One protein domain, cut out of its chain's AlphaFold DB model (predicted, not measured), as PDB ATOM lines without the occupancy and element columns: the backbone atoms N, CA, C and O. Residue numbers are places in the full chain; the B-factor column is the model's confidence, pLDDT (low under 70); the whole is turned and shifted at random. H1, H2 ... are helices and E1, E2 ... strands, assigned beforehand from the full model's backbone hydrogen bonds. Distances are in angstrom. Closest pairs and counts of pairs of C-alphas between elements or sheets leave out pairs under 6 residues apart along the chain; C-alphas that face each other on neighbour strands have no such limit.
ATOM      1  N   PHE A   5      52.628  49.090 -41.819       93.19
ATOM      2  CA  PHE A   5      51.919  49.734 -42.911       93.19
ATOM      3  C   PHE A   5      50.533  50.128 -42.421       93.19
ATOM      4  O   PHE A   5      49.874  49.338 -41.746       93.19
ATOM      5  N   LEU A   6      50.112  51.350 -42.729       91.75
ATOM      6  CA  LEU A   6      48.773  51.853 -42.449       91.75
ATOM      7  C   LEU A   6      48.125  52.231 -43.775       91.75
ATOM      8  O   LEU A   6      48.565  53.179 -44.418       91.75
ATOM      9  N   PHE A   7      47.090  51.498 -44.150       90.75
ATOM     10  CA  PHE A   7      46.306  51.713 -45.354       90.75
ATOM     11  C   PHE A   7      44.977  52.351 -44.960       90.75
ATOM     12  O   PHE A   7      44.194  51.741 -44.234       90.75
ATOM     13  N   LYS A   8      44.736  53.582 -45.405       88.69
ATOM     14  CA  LYS A   8      43.492  54.321 -45.186       88.69
ATOM     15  C   LYS A   8      42.800  54.511 -46.530       88.69
ATOM     16  O   LYS A   8      43.216  55.346 -47.328       88.69
ATOM     17  N   ARG A   9      41.764  53.712 -46.775       85.69
ATOM     18  CA  ARG A   9      40.953  53.780 -47.996       85.69
ATOM     19  C   ARG A   9      39.937  54.920 -47.928       85.69
ATOM     20  O   ARG A   9      39.724  55.615 -48.910       85.69
ATOM     21  N   GLU A  10      39.327  55.103 -46.764       81.38
ATOM     22  CA  GLU A  10      38.290  56.104 -46.503       81.38
ATOM     23  C   GLU A  10      38.294  56.495 -45.014       81.38
ATOM     24  O   GLU A  10      39.064  55.947 -44.217       81.38
ATOM     25  N   GLU A  11      37.456  57.460 -44.623       83.38
ATOM     26  CA  GLU A  11      37.267  57.786 -43.205       83.38
ATOM     27  C   GLU A  11      36.600  56.621 -42.453       83.38
ATOM     28  O   GLU A  11      35.781  55.914 -43.048       83.38
ATOM     29  N   PRO A  12      36.913  56.411 -41.159       80.25
ATOM     30  CA  PRO A  12      36.255  55.390 -40.350       80.25
ATOM     31  C   PRO A  12      34.730  55.510 -40.430       80.25
ATOM     32  O   PRO A  12      34.183  56.585 -40.191       80.25
ATOM     33  N   GLN A  13      34.065  54.405 -40.758       70.25
ATOM     34  CA  GLN A  13      32.607  54.318 -40.809       70.25
ATOM     35  C   GLN A  13      32.048  53.833 -39.462       70.25
ATOM     36  O   GLN A  13      32.767  53.228 -38.663       70.25
ATOM     37  N   ASP A  14      30.760  54.090 -39.206       61.91
ATOM     38  CA  ASP A  14      30.075  53.634 -37.981       61.91
ATOM     39  C   ASP A  14      29.962  52.097 -37.910       61.91
ATOM     40  O   ASP A  14      29.888  51.518 -36.827       61.91
ATOM     41  N   TYR A  15      29.998  51.430 -39.066       61.25
ATOM     42  CA  TYR A  15      30.185  49.988 -39.182       61.25
ATOM     43  C   TYR A  15      31.663  49.696 -39.482       61.25
ATOM     44  O   TYR A  15      32.300  50.392 -40.269       61.25
ATOM     45  N   HIS A  16      32.221  48.652 -38.872       63.09
ATOM     46  CA  HIS A  16      33.573  48.192 -39.185       63.09
ATOM     47  C   HIS A  16      33.590  46.672 -39.289       63.09
ATOM     48  O   HIS A  16      33.068  45.985 -38.412       63.09
ATOM     49  N   ASP A  17      34.229  46.155 -40.334       74.00
ATOM     50  CA  ASP A  17      34.582  44.745 -40.417       74.00
ATOM     51  C   ASP A  17      36.088  44.577 -40.211       74.00
ATOM     52  O   ASP A  17      36.901  45.403 -40.624       74.00
ATOM     53  N   SER A  18      36.483  43.487 -39.556       78.94
ATOM     54  CA  SER A  18      37.899  43.136 -39.386       78.94
ATOM     55  C   SER A  18      38.459  42.342 -40.574       78.94
ATOM     56  O   SER A  18      39.630  41.961 -40.563       78.94
ATOM     57  N   LYS A  19      37.606  41.996 -41.544       83.69
ATOM     58  CA  LYS A  19      37.894  41.119 -42.685       83.69
ATOM     59  C   LYS A  19      36.946  41.424 -43.848       83.69
ATOM     60  O   LYS A  19      35.823  41.858 -43.619       83.69
ATOM     61  N   SER A  20      37.393  41.191 -45.077       83.25
ATOM     62  CA  SER A  20      36.573  41.337 -46.280       83.25
ATOM     63  C   SER A  20      37.182  40.540 -47.432       83.25
ATOM     64  O   SER A  20      38.349  40.750 -47.779       83.25
ATOM     65  N   ASP A  21      36.399  39.640 -48.031       79.06
ATOM     66  CA  ASP A  21      36.777  38.911 -49.239       79.06
ATOM     67  C   ASP A  21      36.791  39.814 -50.479       79.06
ATOM     68  O   ASP A  21      37.531  39.550 -51.427       79.06
ATOM     69  N   THR A  22      35.980  40.871 -50.481       78.31
ATOM     70  CA  THR A  22      35.888  41.848 -51.583       78.31
ATOM     71  C   THR A  22      36.851  43.025 -51.412       78.31
ATOM     72  O   THR A  22      37.322  43.594 -52.396       78.31
ATOM     73  N   GLY A  23      37.163  43.352 -50.159       78.88
ATOM     74  CA  GLY A  23      37.938  44.507 -49.724       78.88
ATOM     75  C   GLY A  23      37.122  45.781 -49.523       78.88
ATOM     76  O   GLY A  23      37.638  46.763 -48.989       78.88
ATOM     77  N   GLU A  24      35.830  45.774 -49.870       76.25
ATOM     78  CA  GLU A  24      34.994  46.974 -49.778       76.25
ATOM     79  C   GLU A  24      34.456  47.251 -48.372       76.25
ATOM     80  O   GLU A  24      33.970  48.351 -48.116       76.25
ATOM     81  N   ALA A  25      34.556  46.289 -47.454       72.62
ATOM     82  CA  ALA A  25      34.123  46.462 -46.069       72.62
ATOM     83  C   ALA A  25      35.242  46.961 -45.128       72.62
ATOM     84  O   ALA A  25      35.012  47.141 -43.933       72.62
ATOM     85  N   LEU A  26      36.459  47.191 -45.646       83.19
ATOM     86  CA  LEU A  26      37.612  47.650 -44.864       83.19
ATOM     87  C   LEU A  26      37.923  49.128 -45.137       83.19
ATOM     88  O   LEU A  26      38.430  49.487 -46.202       83.19
ATOM     89  N   SER A  27      37.684  49.996 -44.152       85.44
ATOM     90  CA  SER A  27      38.018  51.425 -44.271       85.44
ATOM     91  C   SER A  27      39.492  51.713 -43.965       85.44
ATOM     92  O   SER A  27      40.157  52.451 -44.697       85.44
ATOM     93  N   ILE A  28      40.025  51.112 -42.892       88.50
ATOM     94  CA  ILE A  28      41.414  51.285 -42.445       88.50
ATOM     95  C   ILE A  28      42.005  49.929 -42.062       88.50
ATOM     96  O   ILE A  28      41.413  49.190 -41.279       88.50
ATOM     97  N   LEU A  29      43.205  49.634 -42.562       90.19
ATOM     98  CA  LEU A  29      43.932  48.404 -42.273       90.19
ATOM     99  C   LEU A  29      45.372  48.711 -41.858       90.19
ATOM    100  O   LEU A  29      46.108  49.393 -42.568       90.19
ATOM    101  N   ALA A  30      45.788  48.182 -40.709       91.50
ATOM    102  CA  ALA A  30      47.163  48.273 -40.236       91.50
ATOM    103  C   ALA A  30      47.792  46.879 -40.172       91.50
ATOM    104  O   ALA A  30      47.263  45.997 -39.496       91.50
ATOM    105  N   ILE A  31      48.930  46.685 -40.843       92.62
ATOM    106  CA  ILE A  31      49.628  45.392 -40.901       92.62
ATOM    107  C   ILE A  31      51.087  45.571 -40.463       92.62
ATOM    108  O   ILE A  31      51.744  46.527 -40.893       92.62
ATOM    109  N   PRO A  32      51.625  44.678 -39.616       92.56
ATOM    110  CA  PRO A  32      53.050  44.647 -39.310       92.56
ATOM    111  C   PRO A  32      53.907  44.516 -40.577       92.56
ATOM    112  O   PRO A  32      53.625  43.716 -41.465       92.56
ATOM    113  N   ALA A  33      54.983  45.294 -40.680       92.00
ATOM    114  CA  ALA A  33      55.814  45.292 -41.883       92.00
ATOM    115  C   ALA A  33      56.628  43.995 -42.066       92.00
ATOM    116  O   ALA A  33      57.024  43.666 -43.180       92.00
ATOM    117  N   ASP A  34      56.859  43.250 -40.983       91.75
ATOM    118  CA  ASP A  34      57.479  41.921 -40.977       91.75
ATOM    119  C   ASP A  34      56.557  40.819 -41.523       91.75
ATOM    120  O   ASP A  34      57.042  39.751 -41.891       91.75
ATOM    121  N   SER A  35      55.255  41.089 -41.655       92.06
ATOM    122  CA  SER A  35      54.314  40.206 -42.347       92.06
ATOM    123  C   SER A  35      54.444  40.261 -43.871       92.06
ATOM    124  O   SER A  35      53.826  39.440 -44.545       92.06
ATOM    125  N   LEU A  36      55.211  41.197 -44.448       93.12
ATOM    126  CA  LEU A  36      55.347  41.307 -45.902       93.12
ATOM    127  C   LEU A  36      55.899  40.004 -46.504       93.12
ATOM    128  O   LEU A  36      56.985  39.552 -46.148       93.12
ATOM    129  N   SER A  37      55.157  39.415 -47.443       93.69
ATOM    130  CA  SER A  37      55.571  38.212 -48.162       93.69
ATOM    131  C   SER A  37      56.284  38.555 -49.462       93.69
ATOM    132  O   SER A  37      57.418  38.132 -49.666       93.69
ATOM    133  N   TYR A  38      55.598  39.244 -50.370       93.62
ATOM    134  CA  TYR A  38      56.143  39.698 -51.644       93.62
ATOM    135  C   TYR A  38      55.295  40.848 -52.184       93.62
ATOM    136  O   TYR A  38      54.200  41.112 -51.687       93.62
ATOM    137  N   MET A  39      55.827  41.528 -53.196       95.31
ATOM    138  CA  MET A  39      55.135  42.583 -53.924       95.31
ATOM    139  C   MET A  39      55.216  42.296 -55.420       95.31
ATOM    140  O   MET A  39      56.254  41.836 -55.902       95.31
ATOM    141  N   THR A  40      54.146  42.589 -56.145       95.38
ATOM    142  CA  THR A  40      54.103  42.589 -57.612       95.38
ATOM    143  C   THR A  40      53.612  43.940 -58.110       95.38
ATOM    144  O   THR A  40      52.969  44.676 -57.372       95.38
ATOM    145  N   ALA A  41      53.940  44.284 -59.352       92.25
ATOM    146  CA  ALA A  41      53.523  45.535 -59.970       92.25
ATOM    147  C   ALA A  41      52.708  45.256 -61.231       92.25
ATOM    148  O   ALA A  41      53.091  44.424 -62.059       92.25
ATOM    149  N   ALA A  42      51.620  45.997 -61.382       91.38
ATOM    150  CA  ALA A  42      50.873  46.148 -62.619       91.38
ATOM    151  C   ALA A  42      50.916  47.625 -63.020       91.38
ATOM    152  O   ALA A  42      51.212  48.492 -62.209       91.38
ATOM    153  N   LYS A  43      50.629  47.947 -64.279       88.94
ATOM    154  CA  LYS A  43      50.628  49.352 -64.702       88.94
ATOM    155  C   LYS A  43      49.659  50.174 -63.826       88.94
ATOM    156  O   LYS A  43      48.479  49.832 -63.755       88.94
ATOM    157  N   GLY A  44      50.172  51.212 -63.168       86.56
ATOM    158  CA  GLY A  44      49.443  52.122 -62.284       86.56
ATOM    159  C   GLY A  44      49.152  51.579 -60.879       86.56
ATOM    160  O   GLY A  44      48.371  52.188 -60.148       86.56
ATOM    161  N   SER A  45      49.706  50.427 -60.480       90.12
ATOM    162  CA  SER A  45      49.455  49.853 -59.147       90.12
ATOM    163  C   SER A  45      50.496  48.825 -58.698       90.12
ATOM    164  O   SER A  45      51.196  48.203 -59.495       90.12
ATOM    165  N   ILE A  46      50.573  48.607 -57.388       92.06
ATOM    166  CA  ILE A  46      51.329  47.503 -56.796       92.06
ATOM    167  C   ILE A  46      50.419  46.648 -55.924       92.06
ATOM    168  O   ILE A  46      49.598  47.178 -55.179       92.06
ATOM    169  N   ASP A  47      50.612  45.336 -55.977       93.06
ATOM    170  CA  ASP A  47      49.967  44.382 -55.084       93.06
ATOM    171  C   ASP A  47      50.965  43.961 -54.015       93.06
ATOM    172  O   ASP A  47      52.074  43.500 -54.306       93.06
ATOM    173  N   ILE A  48      50.575  44.135 -52.760       94.00
ATOM    174  CA  ILE A  48      51.384  43.840 -51.585       94.00
ATOM    175  C   ILE A  48      50.718  42.685 -50.845       94.00
ATOM    176  O   ILE A  48      49.601  42.825 -50.350       94.00
ATOM    177  N   LEU A  49      51.399  41.542 -50.747       93.50
ATOM    178  CA  LEU A  49      50.851  40.363 -50.083       93.50
ATOM    179  C   LEU A  49      51.508  40.125 -48.730       93.50
ATOM    180  O   LEU A  49      52.736  40.129 -48.608       93.50
ATOM    181  N   PHE A  50      50.688  39.830 -47.725       93.06
ATOM    182  CA  PHE A  50      51.100  39.654 -46.337       93.06
ATOM    183  C   PHE A  50      50.808  38.242 -45.819       93.06
ATOM    184  O   PHE A  50      49.736  37.677 -46.030       93.06
ATOM    185  N   ASN A  51      51.768  37.672 -45.095       89.00
ATOM    186  CA  ASN A  51      51.599  36.445 -44.325       89.00
ATOM    187  C   ASN A  51      50.994  36.760 -42.953       89.00
ATOM    188  O   ASN A  51      51.332  37.775 -42.347       89.00
ATOM    189  N   ASN A  52      50.177  35.844 -42.424       81.56
ATOM    190  CA  ASN A  52      49.684  35.888 -41.040       81.56
ATOM    191  C   ASN A  52      49.015  37.226 -40.658       81.56
ATOM    192  O   ASN A  52      49.148  37.692 -39.531       81.56
ATOM    193  N   ALA A  53      48.350  37.872 -41.619       82.50
ATOM    194  CA  ALA A  53      47.590  39.104 -41.406       82.50
ATOM    195  C   ALA A  53      46.068  38.854 -41.365       82.50
ATOM    196  O   ALA A  53      45.297  39.778 -41.116       82.50
ATOM    197  N   SER A  54      45.638  37.605 -41.580       78.44
ATOM    198  CA  SER A  54      44.258  37.169 -41.356       78.44
ATOM    199  C   SER A  54      44.033  36.886 -39.864       78.44
ATOM    200  O   SER A  54      44.945  36.378 -39.209       78.44
ATOM    201  N   PRO A  55      42.832  37.155 -39.314       71.75
ATOM    202  CA  PRO A  55      42.486  36.783 -37.939       71.75
ATOM    203  C   PRO A  55      42.423  35.261 -37.708       71.75
ATOM    204  O   PRO A  55      42.309  34.827 -36.563       71.75
ATOM    205  N   TYR A  56      42.472  34.448 -38.768       69.12
ATOM    206  CA  TYR A  56      42.420  32.991 -38.684       69.12
ATOM    207  C   TYR A  56      43.808  32.367 -38.864       69.12
ATOM    208  O   TYR A  56      44.447  32.541 -39.899       69.12
ATOM    209  N   GLU A  57      44.250  31.589 -37.876       56.44
ATOM    210  CA  GLU A  57      45.548  30.890 -37.905       56.44
ATOM    211  C   GLU A  57      45.432  29.397 -38.271       56.44
ATOM    212  O   GLU A  57      46.408  28.788 -38.703       56.44
ATOM    213  N   GLN A  58      44.239  28.802 -38.147       56.19
ATOM    214  CA  GLN A  58      43.978  27.398 -38.479       56.19
ATOM    215  C   GLN A  58      42.771  27.285 -39.410       56.19
ATOM    216  O   GLN A  58      41.707  27.834 -39.134       56.19
ATOM    217  N   SER A  59      42.925  26.533 -40.499       61.06
ATOM    218  CA  SER A  59      41.817  26.168 -41.382       61.06
ATOM    219  C   SER A  59      41.899  24.687 -41.738       61.06
ATOM    220  O   SER A  59      42.947  24.184 -42.140       61.06
ATOM    221  N   ASN A  60      40.788  23.971 -41.553       61.19
ATOM    222  CA  ASN A  60      40.638  22.591 -42.011       61.19
ATOM    223  C   ASN A  60      40.178  22.633 -43.469       61.19
ATOM    224  O   ASN A  60      38.992  22.493 -43.755       61.19
ATOM    225  N   LEU A  61      41.117  22.930 -44.366       69.75
ATOM    226  CA  LEU A  61      40.852  23.053 -45.797       69.75
ATOM    227  C   LEU A  61      40.833  21.687 -46.470       69.75
ATOM    228  O   LEU A  61      41.604  20.796 -46.111       69.75
ATOM    229  N   THR A  62      39.987  21.551 -47.484       67.31
ATOM    230  CA  THR A  62      39.968  20.371 -48.349       67.31
ATOM    231  C   THR A  62      41.115  20.422 -49.364       67.31
ATOM    232  O   THR A  62      41.640  21.491 -49.699       67.31
ATOM    233  N   ASP A  63      41.485  19.267 -49.920       63.91
ATOM    234  CA  ASP A  63      42.353  19.191 -51.094       63.91
ATOM    235  C   ASP A  63      41.839  20.105 -52.221       63.91
ATOM    236  O   ASP A  63      40.733  19.953 -52.734       63.91
ATOM    237  N   GLY A  64      42.666  21.072 -52.616       70.94
ATOM    238  CA  GLY A  64      42.327  22.062 -53.643       70.94
ATOM    239  C   GLY A  64      41.958  23.445 -53.103       70.94
ATOM    240  O   GLY A  64      41.899  24.386 -53.893       70.94
ATOM    241  N   GLU A  65      41.790  23.603 -51.788       76.12
ATOM    242  CA  GLU A  65      41.393  24.866 -51.159       76.12
ATOM    243  C   GLU A  65      42.563  25.574 -50.474       76.12
ATOM    244  O   GLU A  65      43.520  24.957 -49.993       76.12
ATOM    245  N   SER A  66      42.506  26.901 -50.453       79.00
ATOM    246  CA  SER A  66      43.490  27.759 -49.796       79.00
ATOM    247  C   SER A  66      42.809  29.003 -49.247       79.00
ATOM    248  O   SER A  66      41.895  29.529 -49.870       79.00
ATOM    249  N   ILE A  67      43.268  29.497 -48.100       81.12
ATOM    250  CA  ILE A  67      42.997  30.883 -47.718       81.12
ATOM    251  C   ILE A  67      44.039  31.729 -48.443       81.12
ATOM    252  O   ILE A  67      45.244  31.535 -48.263       81.12
ATOM    253  N   GLU A  68      43.572  32.607 -49.320       82.56
ATOM    254  CA  GLU A  68      44.444  33.554 -50.001       82.56
ATOM    255  C   GLU A  68      45.057  34.524 -48.977       82.56
ATOM    256  O   GLU A  68      44.427  34.902 -47.985       82.56
ATOM    257  N   LYS A  69      46.331  34.871 -49.189       88.38
ATOM    258  CA  LYS A  69      47.055  35.802 -48.318       88.38
ATOM    259  C   LYS A  69      46.355  37.155 -48.312       88.38
ATOM    260  O   LYS A  69      45.740  37.533 -49.301       88.38
ATOM    261  N   THR A  70      46.513  37.910 -47.229       91.00
ATOM    262  CA  THR A  70      46.037  39.293 -47.205       91.00
ATOM    263  C   THR A  70      46.717  40.069 -48.327       91.00
ATOM    264  O   THR A  70      47.945  40.142 -48.367       91.00
ATOM    265  N   GLU A  71      45.916  40.621 -49.226       92.31
ATOM    266  CA  GLU A  71      46.355  41.357 -50.407       92.31
ATOM    267  C   GLU A  71      45.979  42.823 -50.226       92.31
ATOM    268  O   GLU A  71      44.846  43.135 -49.861       92.31
ATOM    269  N   VAL A  72      46.919  43.729 -50.471       92.19
ATOM    270  CA  VAL A  72      46.640  45.161 -50.548       92.19
ATOM    271  C   VAL A  72      47.160  45.701 -51.869       92.19
ATOM    272  O   VAL A  72      48.369  45.749 -52.083       92.19
ATOM    273  N   THR A  73      46.246  46.134 -52.728       92.12
ATOM    274  CA  THR A  73      46.552  46.855 -53.960       92.12
ATOM    275  C   THR A  73      46.607  48.348 -53.664       92.12
ATOM    276  O   THR A  73      45.646  48.925 -53.148       92.12
ATOM    277  N   VAL A  74      47.728  48.979 -53.997       89.81
ATOM    278  CA  VAL A  74      47.946  50.423 -53.869       89.81
ATOM    279  C   VAL A  74      48.133  51.005 -55.264       89.81
ATOM    280  O   VAL A  74      49.069  50.630 -55.971       89.81
ATOM    281  N   GLY A  75      47.249  51.917 -55.661       87.56
ATOM    282  CA  GLY A  75      47.385  52.685 -56.894       87.56
ATOM    283  C   GLY A  75      48.572  53.645 -56.828       87.56
ATOM    284  O   GLY A  75      48.888  54.186 -55.771       87.56
ATOM    285  N   CYS A  76      49.242  53.870 -57.950       84.19
ATOM    286  CA  CYS A  76      50.309  54.859 -58.072       84.19
ATOM    287  C   CYS A  76      50.340  55.440 -59.489       84.19
ATOM    288  O   CYS A  76      49.608  54.998 -60.372       84.19
ATOM    289  N   GLU A  77      51.181  56.447 -59.722       84.06
ATOM    290  CA  GLU A  77      51.370  56.988 -61.069       84.06
ATOM    291  C   GLU A  77      51.980  55.930 -62.000       84.06
ATOM    292  O   GLU A  77      52.923  55.224 -61.623       84.06
ATOM    293  N   ASP A  78      51.457  55.851 -63.226       86.38
ATOM    294  CA  ASP A  78      51.961  54.964 -64.275       86.38
ATOM    295  C   ASP A  78      53.481  55.138 -64.462       86.38
ATOM    296  O   ASP A  78      53.958  56.222 -64.807       86.38
ATOM    297  N   GLY A  79      54.242  54.052 -64.301       85.12
ATOM    298  CA  GLY A  79      55.699  54.036 -64.468       85.12
ATOM    299  C   GLY A  79      56.500  54.278 -63.186       85.12
ATOM    300  O   GLY A  79      57.731  54.266 -63.237       85.12
ATOM    301  N   ARG A  80      55.831  54.483 -62.043       86.62
ATOM    302  CA  ARG A  80      56.467  54.716 -60.732       86.62
ATOM    303  C   ARG A  80      56.280  53.569 -59.745       86.62
ATOM    304  O   ARG A  80      56.654  53.677 -58.579       86.62
ATOM    305  N   GLU A  81      55.759  52.442 -60.215       89.56
ATOM    306  CA  GLU A  81      55.501  51.248 -59.413       89.56
ATOM    307  C   GLU A  81      56.790  50.743 -58.751       89.56
ATOM    308  O   GLU A  81      56.820  50.438 -57.560       89.56
ATOM    309  N   VAL A  82      57.887  50.711 -59.517       90.69
ATOM    310  CA  VAL A  82      59.202  50.259 -59.035       90.69
ATOM    311  C   VAL A  82      59.749  51.199 -57.962       90.69
ATOM    312  O   VAL A  82      60.232  50.730 -56.935       90.69
ATOM    313  N   GLU A  83      59.620  52.517 -58.150       89.06
ATOM    314  CA  GLU A  83      60.050  53.511 -57.157       89.06
ATOM    315  C   GLU A  83      59.283  53.351 -55.838       89.06
ATOM    316  O   GLU A  83      59.865  53.466 -54.755       89.06
ATOM    317  N   LEU A  84      57.984  53.045 -55.913       88.44
ATOM    318  CA  LEU A  84      57.161  52.778 -54.738       88.44
ATOM    319  C   LEU A  84      57.581  51.483 -54.030       88.44
ATOM    320  O   LEU A  84      57.736  51.473 -52.806       88.44
ATOM    321  N   MET A  85      57.828  50.406 -54.780       90.81
ATOM    322  CA  MET A  85      58.344  49.150 -54.223       90.81
ATOM    323  C   MET A  85      59.700  49.360 -53.535       90.81
ATOM    324  O   MET A  85      59.917  48.862 -52.427       90.81
ATOM    325  N   GLU A  86      60.607  50.130 -54.141       90.50
ATOM    326  CA  GLU A  86      61.892  50.493 -53.536       90.50
ATOM    327  C   GLU A  86      61.714  51.333 -52.268       90.50
ATOM    328  O   GLU A  86      62.378  51.073 -51.261       90.50
ATOM    329  N   ALA A  87      60.787  52.295 -52.263       89.50
ATOM    330  CA  ALA A  87      60.467  53.088 -51.080       89.50
ATOM    331  C   ALA A  87      59.960  52.214 -49.922       89.50
ATOM    332  O   ALA A  87      60.385  52.406 -48.779       89.50
ATOM    333  N   ILE A  88      59.120  51.214 -50.212       90.62
ATOM    334  CA  ILE A  88      58.648  50.230 -49.228       90.62
ATOM    335  C   ILE A  88      59.821  49.405 -48.689       90.62
ATOM    336  O   ILE A  88      60.008  49.319 -47.474       90.62
ATOM    337  N   MET A  89      60.659  48.842 -49.563       90.56
ATOM    338  CA  MET A  89      61.823  48.050 -49.140       90.56
ATOM    339  C   MET A  89      62.791  48.870 -48.278       90.56
ATOM    340  O   MET A  89      63.262  48.398 -47.240       90.56
ATOM    341  N   ASN A  90      63.036  50.126 -48.657       90.19
ATOM    342  CA  ASN A  90      63.859  51.063 -47.898       90.19
ATOM    343  C   ASN A  90      63.222  51.430 -46.555       90.19
ATOM    344  O   ASN A  90      63.918  51.519 -45.543       90.19
ATOM    345  N   PHE A  91      61.899  51.610 -46.505       89.94
ATOM    346  CA  PHE A  91      61.182  51.831 -45.254       89.94
ATOM    347  C   PHE A  91      61.347  50.648 -44.299       89.94
ATOM    348  O   PHE A  91      61.602  50.873 -43.117       89.94
ATOM    349  N   ILE A  92      61.260  49.408 -44.784       90.19
ATOM    350  CA  ILE A  92      61.410  48.201 -43.957       90.19
ATOM    351  C   ILE A  92      62.851  48.039 -43.468       90.19
ATOM    352  O   ILE A  92      63.060  47.706 -42.299       90.19
ATOM    353  N   SER A  93      63.848  48.335 -44.304       88.44
ATOM    354  CA  SER A  93      65.263  48.107 -43.986       88.44
ATOM    355  C   SER A  93      65.907  49.210 -43.136       88.44
ATOM    356  O   SER A  93      66.794  48.918 -42.334       88.44
ATOM    357  N   ARG A  94      65.461  50.470 -43.251       87.12
ATOM    358  CA  ARG A  94      66.110  51.614 -42.578       87.12
ATOM    359  C   ARG A  94      65.911  51.625 -41.062       87.12
ATOM    360  O   ARG A  94      64.784  51.513 -40.590       87.12
ATOM    361  N   ASP A  95      66.945  51.874 -40.271       82.06
ATOM    362  CA  ASP A  95      66.742  52.174 -38.848       82.06
ATOM    363  C   ASP A  95      66.309  53.644 -38.709       82.06
ATOM    364  O   ASP A  95      67.111  54.566 -38.852       82.06
ATOM    365  N   SER A  96      65.005  53.883 -38.550       80.25
ATOM    366  CA  SER A  96      64.436  55.234 -38.501       80.25
ATOM    367  C   SER A  96      63.452  55.382 -37.353       80.25
ATOM    368  O   SER A  96      62.788  54.423 -36.970       80.25
ATOM    369  N   LYS A  97      63.293  56.614 -36.853       81.19
ATOM    370  CA  LYS A  97      62.258  56.941 -35.856       81.19
ATOM    371  C   LYS A  97      60.836  56.810 -36.411       81.19
ATOM    372  O   LYS A  97      59.889  56.714 -35.635       81.19
ATOM    373  N   GLN A  98      60.679  56.825 -37.735       83.31
ATOM    374  CA  GLN A  98      59.391  56.641 -38.383       83.31
ATOM    375  C   GLN A  98      59.069  55.149 -38.472       83.31
ATOM    376  O   GLN A  98      59.678  54.410 -39.244       83.31
ATOM    377  N   ASN A  99      58.089  54.727 -37.677       88.88
ATOM    378  CA  ASN A  99      57.674  53.328 -37.575       88.88
ATOM    379  C   ASN A  99      56.398  53.016 -38.366       88.88
ATOM    380  O   ASN A  99      56.003  51.860 -38.432       88.88
ATOM    381  N   ILE A 100      55.748  54.021 -38.953       89.31
ATOM    382  CA  ILE A 100      54.520  53.846 -39.731       89.31
ATOM    383  C   ILE A 100      54.765  54.383 -41.135       89.31
ATOM    384  O   ILE A 100      55.182  55.534 -41.288       89.31
ATOM    385  N   MET A 101      54.503  53.542 -42.131       89.69
ATOM    386  CA  MET A 101      54.370  53.943 -43.524       89.69
ATOM    387  C   MET A 101      52.882  54.020 -43.840       89.69
ATOM    388  O   MET A 101      52.181  53.011 -43.823       89.69
ATOM    389  N   ARG A 102      52.401  55.246 -44.037       88.31
ATOM    390  CA  ARG A 102      50.997  55.562 -44.293       88.31
ATOM    391  C   ARG A 102      50.749  55.689 -45.794       88.31
ATOM    392  O   ARG A 102      51.470  56.437 -46.459       88.31
ATOM    393  N   PHE A 103      49.718  54.985 -46.244       87.69
ATOM    394  CA  PHE A 103      49.060  55.107 -47.535       87.69
ATOM    395  C   PHE A 103      47.646  55.629 -47.276       87.69
ATOM    396  O   PHE A 103      46.883  54.998 -46.544       87.69
ATOM    397  N   ASP A 104      47.317  56.785 -47.831       85.19
ATOM    398  CA  ASP A 104      46.048  57.480 -47.656       85.19
ATOM    399  C   ASP A 104      45.466  57.808 -49.031       85.19
ATOM    400  O   ASP A 104      46.073  58.561 -49.802       85.19
ATOM    401  N   ALA A 105      44.302  57.222 -49.320       80.62
ATOM    402  CA  ALA A 105      43.579  57.421 -50.571       80.62
ATOM    403  C   ALA A 105      42.803  58.745 -50.638       80.62
ATOM    404  O   ALA A 105      42.318  59.114 -51.702       80.62
ATOM    405  N   LEU A 106      42.702  59.480 -49.524       75.12
ATOM    406  CA  LEU A 106      42.010  60.772 -49.443       75.12
ATOM    407  C   LEU A 106      42.958  61.980 -49.593       75.12
ATOM    408  O   LEU A 106      42.541  63.112 -49.367       75.12
ATOM    409  N   GLU A 107      44.222  61.746 -49.968       64.12
ATOM    410  CA  GLU A 107      45.250  62.758 -50.290       64.12
ATOM    411  C   GLU A 107      45.721  63.674 -49.134       64.12
ATOM    412  O   GLU A 107      46.330  64.714 -49.384       64.12
ATOM    413  N   ILE A 108      45.515  63.305 -47.862       57.06
ATOM    414  CA  ILE A 108      45.827  64.206 -46.730       57.06
ATOM    415  C   ILE A 108      47.233  63.994 -46.133       57.06
ATOM    416  O   ILE A 108      47.866  64.975 -45.759       57.06
ATOM    417  N   ASP A 109      47.761  62.763 -46.058       65.44
ATOM    418  CA  ASP A 109      49.064  62.488 -45.416       65.44
ATOM    419  C   ASP A 109      49.724  61.184 -45.928       65.44
ATOM    420  O   ASP A 109      49.727  60.156 -45.248       65.44
ATOM    421  N   ASN A 110      50.343  61.188 -47.113       69.75
ATOM    422  CA  ASN A 110      51.164  60.051 -47.557       69.75
ATOM    423  C   ASN A 110      52.601  60.158 -47.026       69.75
ATOM    424  O   ASN A 110      53.192  61.235 -46.999       69.75
ATOM    425  N   THR A 111      53.199  59.035 -46.604       72.00
ATOM    426  CA  THR A 111      54.585  59.038 -46.081       72.00
ATOM    427  C   THR A 111      55.620  59.433 -47.142       72.00
ATOM    428  O   THR A 111      56.662  59.988 -46.794       72.00
ATOM    429  N   PHE A 112      55.327  59.191 -48.422       66.25
ATOM    430  CA  PHE A 112      56.149  59.629 -49.552       66.25
ATOM    431  C   PHE A 112      55.282  60.398 -50.562       66.25
ATOM    432  O   PHE A 112      54.881  59.835 -51.582       66.25
ATOM    433  N   PRO A 113      54.965  61.677 -50.297       57.22
ATOM    434  CA  PRO A 113      54.019  62.446 -51.111       57.22
ATOM    435  C   PRO A 113      54.461  62.574 -52.575       57.22
ATOM    436  O   PRO A 113      53.622  62.640 -53.461       57.22
ATOM    437  N   GLU A 114      55.770  62.534 -52.838       52.53
ATOM    438  CA  GLU A 114      56.326  62.652 -54.186       52.53
ATOM    439  C   GLU A 114      56.262  61.361 -55.006       52.53
ATOM    440  O   GLU A 114      56.437  61.461 -56.207       52.53
ATOM    441  N   ASN A 115      56.018  60.179 -54.416       49.22
ATOM    442  CA  ASN A 115      56.056  58.874 -55.118       49.22
ATOM    443  C   ASN A 115      54.776  58.038 -54.923       49.22
ATOM    444  O   ASN A 115      54.669  56.928 -55.438       49.22
ATOM    445  N   SER A 116      53.839  58.523 -54.109       50.22
ATOM    446  CA  SER A 116      52.692  57.750 -53.632       50.22
ATOM    447  C   SER A 116      51.497  58.652 -53.350       50.22
ATOM    448  O   SER A 116      51.010  58.738 -52.227       50.22
ATOM    449  N   GLY A 117      50.988  59.321 -54.382       54.44
ATOM    450  CA  GLY A 117      49.556  59.586 -54.399       54.44
ATOM    451  C   GLY A 117      48.879  58.232 -54.544       54.44
ATOM    452  O   GLY A 117      48.721  57.763 -55.668       54.44
ATOM    453  N   ALA A 118      48.600  57.546 -53.432       57.44
ATOM    454  CA  ALA A 118      47.804  56.332 -53.469       57.44
ATOM    455  C   ALA A 118      46.410  56.726 -53.961       57.44
ATOM    456  O   ALA A 118      45.566  57.094 -53.163       57.44
ATOM    457  N   THR A 119      46.181  56.744 -55.272       65.06
ATOM    458  CA  THR A 119      44.902  57.198 -55.844       65.06
ATOM    459  C   THR A 119      43.774  56.237 -55.499       65.06
ATOM    460  O   THR A 119      42.607  56.615 -55.454       65.06
ATOM    461  N   THR A 120      44.129  54.979 -55.244       80.75
ATOM    462  CA  THR A 120      43.225  53.918 -54.827       80.75
ATOM    463  C   THR A 120      43.937  52.989 -53.851       80.75
ATOM    464  O   THR A 120      45.137  52.729 -53.961       80.75
ATOM    465  N   ILE A 121      43.190  52.484 -52.875       86.38
ATOM    466  CA  ILE A 121      43.634  51.428 -51.968       86.38
ATOM    467  C   ILE A 121      42.526  50.383 -51.940       86.38
ATOM    468  O   ILE A 121      41.382  50.709 -51.627       86.38
ATOM    469  N   ASN A 122      42.862  49.135 -52.247       88.19
ATOM    470  CA  ASN A 122      41.963  48.002 -52.065       88.19
ATOM    471  C   ASN A 122      42.660  46.946 -51.213       88.19
ATOM    472  O   ASN A 122      43.739  46.488 -51.571       88.19
ATOM    473  N   ALA A 123      42.063  46.572 -50.086       89.31
ATOM    474  CA  ALA A 123      42.649  45.624 -49.153       89.31
ATOM    475  C   ALA A 123      41.706  44.442 -48.950       89.31
ATOM    476  O   ALA A 123      40.603  44.626 -48.456       89.31
ATOM    477  N   LYS A 124      42.148  43.227 -49.272       89.25
ATOM    478  CA  LYS A 124      41.390  41.991 -49.073       89.25
ATOM    479  C   LYS A 124      41.992  41.202 -47.922       89.25
ATOM    480  O   LYS A 124      43.113  40.697 -48.005       89.25
ATOM    481  N   VAL A 125      41.232  41.070 -46.840       89.19
ATOM    482  CA  VAL A 125      41.556  40.184 -45.714       89.19
ATOM    483  C   VAL A 125      40.530  39.064 -45.746       89.19
ATOM    484  O   VAL A 125      39.427  39.213 -45.225       89.19
ATOM    485  N   ARG A 126      40.886  37.963 -46.409       83.12
ATOM    486  CA  ARG A 126      39.952  36.877 -46.714       83.12
ATOM    487  C   ARG A 126      39.407  36.224 -45.448       83.12
ATOM    488  O   ARG A 126      40.164  35.865 -44.539       83.12
ATOM    489  N   GLN A 127      38.092  36.055 -45.422       77.94
ATOM    490  CA  GLN A 127      37.370  35.298 -44.406       77.94
ATOM    491  C   GLN A 127      37.055  33.878 -44.873       77.94
ATOM    492  O   GLN A 127      37.070  32.959 -44.056       77.94
ATOM    493  N   ASN A 128      36.807  33.696 -46.171       77.50
ATOM    494  CA  ASN A 128      36.455  32.403 -46.731       77.50
ATOM    495  C   ASN A 128      37.637  31.795 -47.490       77.50
ATOM    496  O   ASN A 128      38.443  32.486 -48.118       77.50
ATOM    497  N   ALA A 129      37.734  30.467 -47.446       79.06
ATOM    498  CA  ALA A 129      38.659  29.742 -48.304       79.06
ATOM    499  C   ALA A 129      38.244  29.894 -49.773       79.06
ATOM    500  O   ALA A 129      37.062  30.041 -50.074       79.06
ATOM    501  N   VAL A 130      39.204  29.799 -50.687       78.94
ATOM    502  CA  VAL A 130      38.968  29.796 -52.133       78.94
ATOM    503  C   VAL A 130      39.464  28.497 -52.756       78.94
ATOM    504  O   VAL A 130      40.441  27.892 -52.299       78.94
ATOM    505  N   LYS A 131      38.811  28.059 -53.830       77.75
ATOM    506  CA  LYS A 131      39.304  26.955 -54.659       77.75
ATOM    507  C   LYS A 131      40.471  27.462 -55.503       77.75
ATOM    508  O   LYS A 131      40.324  28.411 -56.264       77.75
ATOM    509  N   ARG A 132      41.639  26.817 -55.423       79.12
ATOM    510  CA  ARG A 132      42.870  27.295 -56.092       79.12
ATOM    511  C   ARG A 132      42.756  27.439 -57.613       79.12
ATOM    512  O   ARG A 132      43.502  28.214 -58.196       79.12
TER     513      ARG A 132
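AT A GLANCE: This is residues 5 to 132 of the 413 residues of an uncharacterized protein of Phycisphaerae bacterium (UniProt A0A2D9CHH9). With little regular structure, two small sheets make a sandwich, strands crossed at 54 degrees: E3 E4 E5 E7, antiparallel, and E2 E1 E6, mixed; H1 covers E3 and E4. The printed part has 128 residues, 50 in seven named strands and, after E5, one named helix: class mixed. It is compact, radius of gyration of the C-alphas 14.9 A, spanning 45 by 33 by 31 A.

IN THESE COORDINATES: E1 is residues 5 to 8, from C-alpha 5 (51.919, 49.734, -42.911); E2 28 to 32; E3 36 to 42; E4 45 to 50; E5 70 to 75; H1 81 to 93; E6 100 to 104; E7 121 to 124, to C-alpha 124 (41.390, 41.991, -49.073).

HOW THE PARTS SIT: E3, E4 and E5 are a meander of antiparallel hairpins; N 40 and O 47 are 2.9 A apart. H1 is on their sheet, height 10.0 A; its every O i to N i+4 pair is within hydrogen-bond range.

THE WHOLE: The printed part has no cut; residues 56 to 63, in long link E4 to E5, are under pLDDT 70.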